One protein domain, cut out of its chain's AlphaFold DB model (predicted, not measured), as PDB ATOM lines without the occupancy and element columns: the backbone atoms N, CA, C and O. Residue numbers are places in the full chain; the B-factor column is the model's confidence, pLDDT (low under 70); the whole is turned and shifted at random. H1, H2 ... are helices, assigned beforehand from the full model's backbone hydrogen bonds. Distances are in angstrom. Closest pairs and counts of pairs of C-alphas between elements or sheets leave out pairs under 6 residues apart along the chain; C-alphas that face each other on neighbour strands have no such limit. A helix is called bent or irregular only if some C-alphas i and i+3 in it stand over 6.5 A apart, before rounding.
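This is residues 27 to 123 of the 126 residues of an uncharacterized protein of Phytophthora cactorum (UniProt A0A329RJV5). What shape do these atoms make? Five nearly aligned helices form an elongated group with H4 in its middle: the helical hairpin of H2 and H3 packs on it through H2, H6 packs on the other side, and H5 covers a third side. H1 extends from one end, and its residues 27 to 32 stick out free along the longest axis. What is it made of, and how large is it? The printed part has 97 residues with six named helices, H1 to H6 in chain order, and no named strand; the class is all helix. The whole is compact, with a radius of gyration of the C-alphas of 13.5 A, and the C-alphas span 46 by 27 by 20 A.

Which helix is the hub? It is H4, residues 72 to 89, which has a kink of 28 degrees near residue 83. H4 touches H2, residues 44 to 50, the same way at a shallow tilt of 16 degrees; their closest C-alphas, of Leu 46 and Ala 82, are 5.9 A apart. What else touches it? With its residues 79 to 87 alone, H4 touches H5, residues 96 to 106, in a hairpin; their closest C-alphas, of Ala 86 and Gly 96, are 6.0 A apart. With residues 80 to 88 alone, H4 touches H6, residues 113 to 122, the same way at a shallow tilt of 21 degrees; the closest C-alphas, of Arg 84 and Ala 115, are 4.5 A apart. What lies farther out? H3, residues 54 to 66, forms a hairpin with H2, the closest C-alphas being those of Leu 45 and Val 60, 6.2 A apart; H3, H4 and H5 make an up and down bundle, each running against the one before it, though H3 and H4 are close but not clearly touching, with C-alphas 64 and 75 at 6.9 A. H1, residues 27 to 38, and H3 touch only at their ends, about perpendicular at 89 degrees, with the C-alphas of Thr 37 and Ala 63 closest at 5.5 A. How do the backbones hold up? Every O i to N i+4 pair is within hydrogen-bond range in H1 and H6, against 2 of 3 in H2, 7 of 9 in H3, 12 of 14 in H4 and 6 of 7 in H5.

Where do the anchor points lie? H1 begins at C-alpha 27, (4.308, 33.328, 6.307), H4 at C-alpha 72, (4.687, 18.775, -17.821), and H6 ends at C-alpha 122, (-13.529, 32.802, -34.422). How long are the helices? H4 measures 24.8 A, H3 19.4 A, H1 and H5 15.8 A each, H6 14.3 A and H2 10.1 A. Is any helix irregular? H3 is, with C-alphas 55 and 58 at 7.5 A, and H4 only just, with C-alphas 84 and 87 at 6.8 A.

How far does it reach, and is it cut? The two C-alphas farthest apart, of Pro 27 and Glu 121, are 47.2 A apart, and the printed part has no cut. Are the links long? The links H1 to H2, H2 to H3 and H3 to H4 are tight, and H4 to H5 and H5 to H6 are short. Where is confidence low? The mean pLDDT of the printed part is 77.9, and residues 27 to 39, 110 to 111, 113 to 115 and 118 to 123 of the model are under 70.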
ATOM      1  N   PRO A  27       4.276  34.791   6.349       57.81
ATOM      2  CA  PRO A  27       4.308  33.328   6.307       57.81
ATOM      3  C   PRO A  27       2.945  32.703   6.003       57.81
ATOM      4  O   PRO A  27       2.874  31.757   5.231       57.81
ATOM      5  N   HIS A  28       1.856  33.247   6.559       54.81
ATOM      6  CA  HIS A  28       0.510  32.720   6.321       54.81
ATOM      7  C   HIS A  28       0.033  32.979   4.894       54.81
ATOM      8  O   HIS A  28      -0.573  32.108   4.282       54.81
ATOM      9  N   VAL A  29       0.339  34.153   4.341       58.34
ATOM     10  CA  VAL A  29      -0.011  34.487   2.955       58.34
ATOM     11  C   VAL A  29       0.805  33.644   1.975       58.34
ATOM     12  O   VAL A  29       0.243  33.109   1.027       58.34
ATOM     13  N   VAL A  30       2.104  33.469   2.231       59.66
ATOM     14  CA  VAL A  30       2.968  32.581   1.440       59.66
ATOM     15  C   VAL A  30       2.482  31.134   1.528       59.66
ATOM     16  O   VAL A  30       2.390  30.476   0.500       59.66
ATOM     17  N   HIS A  31       2.090  30.667   2.715       59.75
ATOM     18  CA  HIS A  31       1.530  29.330   2.898       59.75
ATOM     19  C   HIS A  31       0.205  29.149   2.148       59.75
ATOM     20  O   HIS A  31       0.018  28.130   1.497       59.75
ATOM     21  N   LEU A  32      -0.694  30.137   2.167       61.56
ATOM     22  CA  LEU A  32      -1.949  30.079   1.407       61.56
ATOM     23  C   LEU A  32      -1.713  30.071  -0.108       61.56
ATOM     24  O   LEU A  32      -2.394  29.339  -0.823       61.56
ATOM     25  N   ILE A  33      -0.741  30.849  -0.596       63.66
ATOM     26  CA  ILE A  33      -0.330  30.821  -2.006       63.66
ATOM     27  C   ILE A  33       0.252  29.449  -2.349       63.66
ATOM     28  O   ILE A  33      -0.186  28.856  -3.329       63.66
ATOM     29  N   GLN A  34       1.156  28.915  -1.519       59.78
ATOM     30  CA  GLN A  34       1.723  27.576  -1.701       59.78
ATOM     31  C   GLN A  34       0.633  26.512  -1.751       59.78
ATOM     32  O   GLN A  34       0.536  25.817  -2.753       59.78
ATOM     33  N   VAL A  35      -0.246  26.449  -0.748       61.50
ATOM     34  CA  VAL A  35      -1.355  25.484  -0.687       61.50
ATOM     35  C   VAL A  35      -2.258  25.596  -1.914       61.50
ATOM     36  O   VAL A  35      -2.700  24.577  -2.439       61.50
ATOM     37  N   PHE A  36      -2.515  26.807  -2.412       65.00
ATOM     38  CA  PHE A  36      -3.290  26.997  -3.636       65.00
ATOM     39  C   PHE A  36      -2.553  26.473  -4.878       65.00
ATOM     40  O   PHE A  36      -3.133  25.737  -5.674       65.00
ATOM     41  N   THR A  37      -1.268  26.804  -5.036       62.81
ATOM     42  CA  THR A  37      -0.443  26.337  -6.167       62.81
ATOM     43  C   THR A  37      -0.138  24.837  -6.114       62.81
ATOM     44  O   THR A  37       0.022  24.202  -7.152       62.81
ATOM     45  N   GLU A  38      -0.098  24.249  -4.918       64.94
ATOM     46  CA  GLU A  38       0.145  22.825  -4.669       64.94
ATOM     47  C   GLU A  38      -1.111  21.965  -4.849       64.94
ATOM     48  O   GLU A  38      -0.987  20.752  -4.989       64.94
ATOM     49  N   ASN A  39      -2.304  22.569  -4.870       66.94
ATOM     50  CA  ASN A  39      -3.587  21.869  -5.007       66.94
ATOM     51  C   ASN A  39      -4.407  22.353  -6.207       66.94
ATOM     52  O   ASN A  39      -5.630  22.202  -6.229       66.94
ATOM     53  N   ILE A  40      -3.762  22.950  -7.213       75.19
ATOM     54  CA  ILE A  40      -4.491  23.385  -8.399       75.19
ATOM     55  C   ILE A  40      -5.077  22.176  -9.139       75.19
ATOM     56  O   ILE A  40      -4.406  21.159  -9.334       75.19
ATOM     57  N   SER A  41      -6.344  22.291  -9.542       77.62
ATOM     58  CA  SER A  41      -7.023  21.260 -10.329       77.62
ATOM     59  C   SER A  41      -6.342  21.070 -11.686       77.62
ATOM     60  O   SER A  41      -5.929  22.034 -12.342       77.62
ATOM     61  N   GLN A  42      -6.312  19.820 -12.153       77.25
ATOM     62  CA  GLN A  42      -5.861  19.459 -13.497       77.25
ATOM     63  C   GLN A  42      -6.762  20.008 -14.616       77.25
ATOM     64  O   GLN A  42      -6.387  19.913 -15.785       77.25
ATOM     65  N   GLU A  43      -7.892  20.622 -14.271       81.19
ATOM     66  CA  GLU A  43      -8.850  21.213 -15.211       81.19
ATOM     67  C   GLU A  43      -9.088  22.710 -14.952       81.19
ATOM     68  O   GLU A  43      -9.851  23.346 -15.671       81.19
ATOM     69  N   ALA A  44      -8.357  23.321 -14.006       84.69
ATOM     70  CA  ALA A  44      -8.624  24.680 -13.526       84.69
ATOM     71  C   ALA A  44      -8.720  25.737 -14.641       84.69
ATOM     72  O   ALA A  44      -9.571  26.625 -14.584       84.69
ATOM     73  N   LEU A  45      -7.850  25.663 -15.657       85.81
ATOM     74  CA  LEU A  45      -7.857  26.600 -16.782       85.81
ATOM     75  C   LEU A  45      -9.045  26.377 -17.735       85.81
ATOM     76  O   LEU A  45      -9.504  27.334 -18.359       85.81
ATOM     77  N   LEU A  46      -9.540  25.141 -17.851       88.62
ATOM     78  CA  LEU A  46     -10.740  24.829 -18.624       88.62
ATOM     79  C   LEU A  46     -11.984  25.322 -17.892       88.62
ATOM     80  O   LEU A  46     -12.771  26.044 -18.500       88.62
ATOM     81  N   ASP A  47     -12.110  25.015 -16.600       87.06
ATOM     82  CA  ASP A  47     -13.280  25.358 -15.781       87.06
ATOM     83  C   ASP A  47     -13.616  26.846 -15.899       87.06
ATOM     84  O   ASP A  47     -14.743  27.238 -16.195       87.06
ATOM     85  N   ILE A  48     -12.606  27.710 -15.773       88.56
ATOM     86  CA  ILE A  48     -12.828  29.154 -15.867       88.56
ATOM     87  C   ILE A  48     -13.218  29.634 -17.271       88.56
ATOM     88  O   ILE A  48     -13.888  30.663 -17.394       88.56
ATOM     89  N   LEU A  49     -12.799  28.937 -18.330       86.62
ATOM     90  CA  LEU A  49     -13.177  29.259 -19.704       86.62
ATOM     91  C   LEU A  49     -14.593  28.752 -19.988       86.62
ATOM     92  O   LEU A  49     -15.386  29.462 -20.608       86.62
ATOM     93  N   GLU A  50     -14.943  27.563 -19.509       87.69
ATOM     94  CA  GLU A  50     -16.277  26.989 -19.668       87.69
ATOM     95  C   GLU A  50     -17.336  27.774 -18.895       87.69
ATOM     96  O   GLU A  50     -18.363  28.141 -19.474       87.69
ATOM     97  N   GLU A  51     -17.043  28.126 -17.644       88.19
ATOM     98  CA  GLU A  51     -17.904  28.925 -16.767       88.19
ATOM     99  C   GLU A  51     -17.859  30.434 -17.074       88.19
ATOM    100  O   GLU A  51     -18.503  31.230 -16.389       88.19
ATOM    101  N   ARG A  52     -17.087  30.856 -18.087       84.44
ATOM    102  CA  ARG A  52     -16.867  32.269 -18.454       84.44
ATOM    103  C   ARG A  52     -16.400  33.155 -17.288       84.44
ATOM    104  O   ARG A  52     -16.644  34.362 -17.262       84.44
ATOM    105  N   LYS A  53     -15.631  32.600 -16.349       84.75
ATOM    106  CA  LYS A  53     -14.949  33.339 -15.268       84.75
ATOM    107  C   LYS A  53     -13.668  34.013 -15.776       84.75
ATOM    108  O   LYS A  53     -12.589  33.896 -15.203       84.75
ATOM    109  N   ILE A  54     -13.803  34.779 -16.857       84.25
ATOM    110  CA  ILE A  54     -12.716  35.414 -17.616       84.25
ATOM    111  C   ILE A  54     -11.833  36.324 -16.752       84.25
ATOM    112  O   ILE A  54     -10.613  36.362 -16.920       84.25
ATOM    113  N   HIS A  55     -12.421  37.004 -15.768       82.81
ATOM    114  CA  HIS A  55     -11.694  37.844 -14.815       82.81
ATOM    115  C   HIS A  55     -10.637  37.073 -13.995       82.81
ATOM    116  O   HIS A  55      -9.674  37.677 -13.521       82.81
ATOM    117  N   LEU A  56     -10.769  35.747 -13.859       83.75
ATOM    118  CA  LEU A  56      -9.802  34.883 -13.172       83.75
ATOM    119  C   LEU A  56      -8.716  34.330 -14.099       83.75
ATOM    120  O   LEU A  56      -7.724  33.802 -13.602       83.75
ATOM    121  N   PHE A  57      -8.847  34.500 -15.420       85.50
ATOM    122  CA  PHE A  57      -7.987  33.856 -16.416       85.50
ATOM    123  C   PHE A  57      -6.501  34.041 -16.156       85.50
ATOM    124  O   PHE A  57      -5.756  33.073 -16.071       85.50
ATOM    125  N   THR A  58      -6.062  35.284 -15.959       83.25
ATOM    126  CA  THR A  58      -4.635  35.545 -15.731       83.25
ATOM    127  C   THR A  58      -4.148  34.928 -14.417       83.25
ATOM    128  O   THR A  58      -3.024  34.448 -14.366       83.25
ATOM    129  N   ARG A  59      -4.981  34.904 -13.369       81.75
ATOM    130  CA  ARG A  59      -4.597  34.359 -12.059       81.75
ATOM    131  C   ARG A  59      -4.471  32.840 -12.098       81.75
ATOM    132  O   ARG A  59      -3.467  32.309 -11.644       81.75
ATOM    133  N   VAL A  60      -5.456  32.161 -12.684       84.25
ATOM    134  CA  VAL A  60      -5.441  30.699 -12.841       84.25
ATOM    135  C   VAL A  60      -4.298  30.274 -13.755       84.25
ATOM    136  O   VAL A  60      -3.582  29.340 -13.424       84.25
ATOM    137  N   LEU A  61      -4.053  31.015 -14.840       86.50
ATOM    138  CA  LEU A  61      -2.917  30.773 -15.727       86.50
ATOM    139  C   LEU A  61      -1.577  30.802 -14.974       86.50
ATOM    140  O   LEU A  61      -0.782  29.878 -15.109       86.50
ATOM    141  N   HIS A  62      -1.349  31.823 -14.139       84.06
ATOM    142  CA  HIS A  62      -0.143  31.902 -13.309       84.06
ATOM    143  C   HIS A  62      -0.044  30.756 -12.296       84.06
ATOM    144  O   HIS A  62       1.034  30.210 -12.094       84.06
ATOM    145  N   ALA A  63      -1.158  30.351 -11.692       81.44
ATOM    146  CA  ALA A  63      -1.146  29.257 -10.733       81.44
ATOM    147  C   ALA A  63      -0.875  27.888 -11.398       81.44
ATOM    148  O   ALA A  63      -0.200  27.049 -10.808       81.44
ATOM    149  N   VAL A  64      -1.320  27.676 -12.646       85.00
ATOM    150  CA  VAL A  64      -0.948  26.492 -13.448       85.00
ATOM    151  C   VAL A  64       0.545  26.519 -13.805       85.00
ATOM    152  O   VAL A  64       1.207  25.480 -13.767       85.00
ATOM    153  N   ASP A  65       1.104  27.695 -14.115       83.38
ATOM    154  CA  ASP A  65       2.544  27.845 -14.360       83.38
ATOM    155  C   ASP A  65       3.368  27.450 -13.133       83.38
ATOM    156  O   ASP A  65       4.281  26.628 -13.237       83.38
ATOM    157  N   GLU A  66       3.007  27.995 -11.973       81.81
ATOM    158  CA  GLU A  66       3.744  27.848 -10.712       81.81
ATOM    159  C   GLU A  66       3.466  26.529  -9.984       81.81
ATOM    160  O   GLU A  66       4.190  26.173  -9.056       81.81
ATOM    161  N   SER A  67       2.455  25.775 -10.418       80.38
ATOM    162  CA  SER A  67       2.111  24.487  -9.826       80.38
ATOM    163  C   SER A  67       3.304  23.526  -9.811       80.38
ATOM    164  O   SER A  67       3.921  23.235 -10.843       80.38
ATOM    165  N   LEU A  68       3.605  23.014  -8.616       73.94
ATOM    166  CA  LEU A  68       4.646  22.011  -8.375       73.94
ATOM    167  C   LEU A  68       4.111  20.578  -8.504       73.94
ATOM    168  O   LEU A  68       4.891  19.645  -8.681       73.94
ATOM    169  N   ASN A  69       2.789  20.406  -8.414       73.06
ATOM    170  CA  ASN A  69       2.112  19.109  -8.428       73.06
ATOM    171  C   ASN A  69       1.706  18.645  -9.839       73.06
ATOM    172  O   ASN A  69       1.477  17.453 -10.029       73.06
ATOM    173  N   MET A  70       1.637  19.543 -10.829       79.56
ATOM    174  CA  MET A  70       1.307  19.175 -12.206       79.56
ATOM    175  C   MET A  70       2.551  18.812 -13.010       79.56
ATOM    176  O   MET A  70       3.454  19.632 -13.217       79.56
ATOM    177  N   VAL A  71       2.557  17.603 -13.566       82.88
ATOM    178  CA  VAL A  71       3.608  17.183 -14.497       82.88
ATOM    179  C   VAL A  71       3.482  17.910 -15.839       82.88
ATOM    180  O   VAL A  71       2.409  18.351 -16.252       82.88
ATOM    181  N   HIS A  72       4.597  18.015 -16.567       82.69
ATOM    182  CA  HIS A  72       4.687  18.775 -17.821       82.69
ATOM    183  C   HIS A  72       3.574  18.442 -18.833       82.69
ATOM    184  O   HIS A  72       3.018  19.341 -19.463       82.69
ATOM    185  N   HIS A  73       3.218  17.161 -18.976       80.75
ATOM    186  CA  HIS A  73       2.166  16.734 -19.901       80.75
ATOM    187  C   HIS A  73       0.760  17.189 -19.490       80.75
ATOM    188  O   HIS A  73      -0.052  17.479 -20.367       80.75
ATOM    189  N   GLU A  74       0.472  17.290 -18.193       83.75
ATOM    190  CA  GLU A  74      -0.812  17.788 -17.686       83.75
ATOM    191  C   GLU A  74      -0.943  19.287 -17.942       83.75
ATOM    192  O   GLU A  74      -1.970  19.732 -18.455       83.75
ATOM    193  N   LYS A  75       0.134  20.051 -17.697       86.06
ATOM    194  CA  LYS A  75       0.184  21.476 -18.054       86.06
ATOM    195  C   LYS A  75      -0.064  21.638 -19.549       86.06
ATOM    196  O   LYS A  75      -1.008  22.310 -19.950       86.06
ATOM    197  N   LEU A  76       0.714  20.945 -20.383       83.50
ATOM    198  CA  LEU A  76       0.573  21.010 -21.838       83.50
ATOM    199  C   LEU A  76      -0.854  20.678 -22.307       83.50
ATOM    200  O   LEU A  76      -1.370  21.337 -23.210       83.50
ATOM    201  N   ARG A  77      -1.498  19.678 -21.693       85.19
ATOM    202  CA  ARG A  77      -2.887  19.317 -21.985       85.19
ATOM    203  C   ARG A  77      -3.835  20.480 -21.678       85.19
ATOM    204  O   ARG A  77      -4.590  20.861 -22.569       85.19
ATOM    205  N   GLN A  78      -3.763  21.075 -20.485       88.00
ATOM    206  CA  GLN A  78      -4.585  22.243 -20.143       88.00
ATOM    207  C   GLN A  78      -4.365  23.404 -21.115       88.00
ATOM    208  O   GLN A  78      -5.329  23.978 -21.616       88.00
ATOM    209  N   TYR A  79      -3.106  23.709 -21.435       88.44
ATOM    210  CA  TYR A  79      -2.750  24.769 -22.374       88.44
ATOM    211  C   TYR A  79      -3.371  24.556 -23.762       88.44
ATOM    212  O   TYR A  79      -3.931  25.491 -24.332       88.44
ATOM    213  N   ARG A  80      -3.332  23.324 -24.293       85.94
ATOM    214  CA  ARG A  80      -3.964  22.977 -25.580       85.94
ATOM    215  C   ARG A  80      -5.473  23.171 -25.549       85.94
ATOM    216  O   ARG A  80      -6.028  23.811 -26.439       85.94
ATOM    217  N   TYR A  81      -6.140  22.654 -24.519       86.38
ATOM    218  CA  TYR A  81      -7.588  22.814 -24.398       86.38
ATOM    219  C   TYR A  81      -7.992  24.279 -24.244       86.38
ATOM    220  O   TYR A  81      -8.913  24.733 -24.921       86.38
ATOM    221  N   ALA A  82      -7.260  25.043 -23.433       88.38
ATOM    222  CA  ALA A  82      -7.490  26.470 -23.280       88.38
ATOM    223  C   ALA A  82      -7.308  27.226 -24.602       88.38
ATOM    224  O   ALA A  82      -8.125  28.087 -24.920       88.38
ATOM    225  N   MET A  83      -6.304  26.865 -25.411       86.56
ATOM    226  CA  MET A  83      -6.083  27.472 -26.728       86.56
ATOM    227  C   MET A  83      -7.255  27.219 -27.689       86.56
ATOM    228  O   MET A  83      -7.627  28.103 -28.458       86.56
ATOM    229  N   ARG A  84      -7.876  26.036 -27.623       85.00
ATOM    230  CA  ARG A  84      -9.061  25.689 -28.429       85.00
ATOM    231  C   ARG A  84     -10.340  26.366 -27.930       85.00
ATOM    232  O   ARG A  84     -11.214  26.699 -28.728       85.00
ATOM    233  N   LEU A  85     -10.470  26.546 -26.615       85.69
ATOM    234  CA  LEU A  85     -11.669  27.096 -25.978       85.69
ATOM    235  C   LEU A  85     -11.703  28.625 -25.998       85.69
ATOM    236  O   LEU A  85     -12.776  29.190 -26.226       85.69
ATOM    237  N   ALA A  86     -10.558  29.286 -25.806       84.94
ATOM    238  CA  ALA A  86     -10.457  30.740 -25.688       84.94
ATOM    239  C   ALA A  86     -11.157  31.509 -26.830       84.94
ATOM    240  O   ALA A  86     -11.959  32.380 -26.496       84.94
ATOM    241  N   PRO A  87     -10.998  31.160 -28.128       79.62
ATOM    242  CA  PRO A  87     -11.694  31.856 -29.219       79.62
ATOM    243  C   PRO A  87     -13.224  31.828 -29.092       79.62
ATOM    244  O   PRO A  87     -13.904  32.790 -29.430       79.62
ATOM    245  N   SER A  88     -13.776  30.720 -28.585       81.94
ATOM    246  CA  SER A  88     -15.228  30.500 -28.489       81.94
ATOM    247  C   SER A  88     -15.845  30.984 -27.174       81.94
ATOM    248  O   SER A  88     -17.046  31.257 -27.100       81.94
ATOM    249  N   LYS A  89     -15.041  31.058 -26.110       84.25
ATOM    250  CA  LYS A  89     -15.506  31.353 -24.751       84.25
ATOM    251  C   LYS A  89     -15.164  32.762 -24.286       84.25
ATOM    252  O   LYS A  89     -15.852  33.262 -23.403       84.25
ATOM    253  N   MET A  90     -14.165  33.397 -24.895       84.25
ATOM    254  CA  MET A  90     -13.695  34.736 -24.559       84.25
ATOM    255  C   MET A  90     -13.718  35.619 -25.820       84.25
ATOM    256  O   MET A  90     -12.804  35.543 -26.643       84.25
ATOM    257  N   PRO A  91     -14.757  36.456 -25.999       80.44
ATOM    258  CA  PRO A  91     -14.849  37.398 -27.111       80.44
ATOM    259  C   PRO A  91     -13.604  38.285 -27.251       80.44
ATOM    260  O   PRO A  91     -12.907  38.574 -26.273       80.44
ATOM    261  N   LEU A  92     -13.371  38.817 -28.455       78.75
ATOM    262  CA  LEU A  92     -12.279  39.769 -28.709       78.75
ATOM    263  C   LEU A  92     -12.344  40.989 -27.775       78.75
ATOM    264  O   LEU A  92     -11.320  41.393 -27.227       78.75
ATOM    265  N   ALA A  93     -13.550  41.514 -27.528       79.25
ATOM    266  CA  ALA A  93     -13.788  42.630 -26.609       79.25
ATOM    267  C   ALA A  93     -13.426  42.306 -25.146       79.25
ATOM    268  O   ALA A  93     -13.087  43.203 -24.380       79.25
ATOM    269  N   GLU A  94     -13.449  41.027 -24.767       77.31
ATOM    270  CA  GLU A  94     -13.120  40.538 -23.422       77.31
ATOM    271  C   GLU A  94     -11.658  40.067 -23.316       77.31
ATOM    272  O   GLU A  94     -11.237  39.518 -22.299       77.31
ATOM    273  N   GLY A  95     -10.852  40.316 -24.353       80.00
ATOM    274  CA  GLY A  95      -9.420  40.033 -24.349       80.00
ATOM    275  C   GLY A  95      -9.037  38.639 -24.841       80.00
ATOM    276  O   GLY A  95      -7.913  38.217 -24.565       80.00
ATOM    277  N   GLY A  96      -9.903  37.957 -25.603       83.44
ATOM    278  CA  GLY A  96      -9.635  36.631 -26.185       83.44
ATOM    279  C   GLY A  96      -8.287  36.532 -26.902       83.44
ATOM    280  O   GLY A  96      -7.490  35.641 -26.616       83.44
ATOM    281  N   LEU A  97      -7.965  37.521 -27.743       82.75
ATOM    282  CA  LEU A  97      -6.687  37.566 -28.463       82.75
ATOM    283  C   LEU A  97      -5.483  37.636 -27.507       82.75
ATOM    284  O   LEU A  97      -4.492  36.930 -27.686       82.75
ATOM    285  N   LYS A  98      -5.584  38.450 -26.450       85.69
ATOM    286  CA  LYS A  98      -4.529  38.597 -25.436       85.69
ATOM    287  C   LYS A  98      -4.378  37.328 -24.597       85.69
ATOM    288  O   LYS A  98      -3.263  36.986 -24.211       85.69
ATOM    289  N   ALA A  99      -5.477  36.638 -24.300       85.69
ATOM    290  CA  ALA A  99      -5.450  35.358 -23.607       85.69
ATOM    291  C   ALA A  99      -4.762  34.282 -24.450       85.69
ATOM    292  O   ALA A  99      -3.855  33.619 -23.958       85.69
ATOM    293  N   MET A 100      -5.110  34.176 -25.732       85.75
ATOM    294  CA  MET A 100      -4.460  33.248 -26.657       85.75
ATOM    295  C   MET A 100      -2.970  33.540 -26.827       85.75
ATOM    296  O   MET A 100      -2.160  32.620 -26.776       85.75
ATOM    297  N   GLN A 101      -2.591  34.813 -26.952       85.81
ATOM    298  CA  GLN A 101      -1.183  35.197 -27.012       85.81
ATOM    299  C   GLN A 101      -0.436  34.767 -25.741       85.81
ATOM    300  O   GLN A 101       0.599  34.117 -25.821       85.81
ATOM    301  N   LYS A 102      -1.019  35.006 -24.559       86.88
ATOM    302  CA  LYS A 102      -0.450  34.552 -23.281       86.88
ATOM    303  C   LYS A 102      -0.299  33.031 -23.172       86.88
ATOM    304  O   LYS A 102       0.630  32.591 -22.496       86.88
ATOM    305  N   LEU A 103      -1.210  32.256 -23.764       87.94
ATOM    306  CA  LEU A 103      -1.127  30.791 -23.826       87.94
ATOM    307  C   LEU A 103      -0.005  30.350 -24.772       87.94
ATOM    308  O   LEU A 103       0.775  29.461 -24.432       87.94
ATOM    309  N   TYR A 104       0.109  31.014 -25.925       84.62
ATOM    310  CA  TYR A 104       1.126  30.728 -26.932       84.62
ATOM    311  C   TYR A 104       2.540  31.007 -26.416       84.62
ATOM    312  O   TYR A 104       3.408  30.146 -26.528       84.62
ATOM    313  N   ASP A 105       2.749  32.181 -25.814       85.81
ATOM    314  CA  ASP A 105       4.061  32.641 -25.342       85.81
ATOM    315  C   ASP A 105       4.650  31.727 -24.255       85.81
ATOM    316  O   ASP A 105       5.864  31.608 -24.126       85.81
ATOM    317  N   ARG A 106       3.793  31.078 -23.457       83.62
ATOM    318  CA  ARG A 106       4.218  30.166 -22.383       83.62
ATOM    319  C   ARG A 106       4.505  28.764 -22.891       83.62
ATOM    320  O   ARG A 106       5.465  28.131 -22.465       83.62
ATOM    321  N   TYR A 107       3.661  28.273 -23.792       78.75
ATOM    322  CA  TYR A 107       3.750  26.922 -24.324       78.75
ATOM    323  C   TYR A 107       3.508  26.944 -25.826       78.75
ATOM    324  O   TYR A 107       2.400  26.687 -26.288       78.75
ATOM    325  N   HIS A 108       4.559  27.154 -26.618       74.69
ATOM    326  CA  HIS A 108       4.448  27.124 -28.081       74.69
ATOM    327  C   HIS A 108       3.873  25.795 -28.611       74.69
ATOM    328  O   HIS A 108       3.106  25.786 -29.569       74.69
ATOM    329  N   GLY A 109       4.153  24.672 -27.935       70.00
ATOM    330  CA  GLY A 109       3.595  23.350 -28.264       70.00
ATOM    331  C   GLY A 109       2.103  23.166 -27.940       70.00
ATOM    332  O   GLY A 109       1.564  22.068 -28.136       70.00
ATOM    333  N   SER A 110       1.447  24.203 -27.407       66.50
ATOM    334  CA  SER A 110       0.004  24.229 -27.152       66.50
ATOM    335  C   SER A 110      -0.825  24.553 -28.396       66.50
ATOM    336  O   SER A 110      -2.029  24.303 -28.407       66.50
ATOM    337  N   GLN A 111      -0.191  25.055 -29.459       67.19
ATOM    338  CA  GLN A 111      -0.831  25.237 -30.754       67.19
ATOM    339  C   GLN A 111      -0.885  23.891 -31.492       67.19
ATOM    340  O   GLN A 111       0.145  23.326 -31.856       67.19
ATOM    341  N   ASP A 112      -2.089  23.372 -31.705       70.06
ATOM    342  CA  ASP A 112      -2.349  22.228 -32.578       70.06
ATOM    343  C   ASP A 112      -3.276  22.621 -33.736       70.06
ATOM    344  O   ASP A 112      -3.792  23.740 -33.790       70.06
ATOM    345  N   SER A 113      -3.453  21.720 -34.705       69.50
ATOM    346  CA  SER A 113      -4.271  21.984 -35.896       69.50
ATOM    347  C   SER A 113      -5.711  22.370 -35.550       69.50
ATOM    348  O   SER A 113      -6.300  23.203 -36.231       69.50
ATOM    349  N   GLU A 114      -6.264  21.815 -34.471       67.38
ATOM    350  CA  GLU A 114      -7.619  22.114 -34.009       67.38
ATOM    351  C   GLU A 114      -7.717  23.522 -33.408       67.38
ATOM    352  O   GLU A 114      -8.666  24.250 -33.699       67.38
ATOM    353  N   ALA A 115      -6.714  23.943 -32.631       66.00
ATOM    354  CA  ALA A 115      -6.609  25.314 -32.153       66.00
ATOM    355  C   ALA A 115      -6.529  26.303 -33.325       66.00
ATOM    356  O   ALA A 115      -7.247  27.295 -33.327       66.00
ATOM    357  N   VAL A 116      -5.727  26.016 -34.355       70.88
ATOM    358  CA  VAL A 116      -5.623  26.877 -35.548       70.88
ATOM    359  C   VAL A 116      -6.967  27.006 -36.272       70.88
ATOM    360  O   VAL A 116      -7.365  28.125 -36.598       70.88
ATOM    361  N   SER A 117      -7.698  25.905 -36.466       71.44
ATOM    362  CA  SER A 117      -9.031  25.940 -37.087       71.44
ATOM    363  C   SER A 117     -10.027  26.774 -36.277       71.44
ATOM    364  O   SER A 117     -10.692  27.642 -36.834       71.44
ATOM    365  N   ARG A 118     -10.074  26.596 -34.950       68.31
ATOM    366  CA  ARG A 118     -10.959  27.367 -34.050       68.31
ATOM    367  C   ARG A 118     -10.664  28.866 -34.075       68.31
ATOM    368  O   ARG A 118     -11.572  29.679 -33.937       68.31
ATOM    369  N   ILE A 119      -9.394  29.236 -34.236       68.81
ATOM    370  CA  ILE A 119      -8.978  30.634 -34.379       68.81
ATOM    371  C   ILE A 119      -9.465  31.188 -35.718       68.81
ATOM    372  O   ILE A 119     -10.045  32.267 -35.743       68.81
ATOM    373  N   ALA A 120      -9.278  30.446 -36.811       68.62
ATOM    374  CA  ALA A 120      -9.747  30.852 -38.134       68.62
ATOM    375  C   ALA A 120     -11.280  31.006 -38.201       68.62
ATOM    376  O   ALA A 120     -11.769  31.896 -38.886       68.62
ATOM    377  N   GLU A 121     -12.028  30.184 -37.460       68.38
ATOM    378  CA  GLU A 121     -13.493  30.266 -37.345       68.38
ATOM    379  C   GLU A 121     -13.973  31.409 -36.431       68.38
ATOM    380  O   GLU A 121     -15.060  31.948 -36.631       68.38
ATOM    381  N   GLY A 122     -13.188  31.770 -35.409       60.09
ATOM    382  CA  GLY A 122     -13.529  32.802 -34.422       60.09
ATOM    383  C   GLY A 122     -13.080  34.223 -34.782       60.09
ATOM    384  O   GLY A 122     -13.497  35.178 -34.122       60.09
ATOM    385  N   VAL A 123     -12.231  34.386 -35.801       55.56
ATOM    386  CA  VAL A 123     -11.815  35.698 -36.314       55.56
ATOM    387  C   VAL A 123     -12.825  36.146 -37.375       55.56
ATOM    388  O   VAL A 123     -12.906  35.510 -38.424       55.56
TER     389      VAL A 123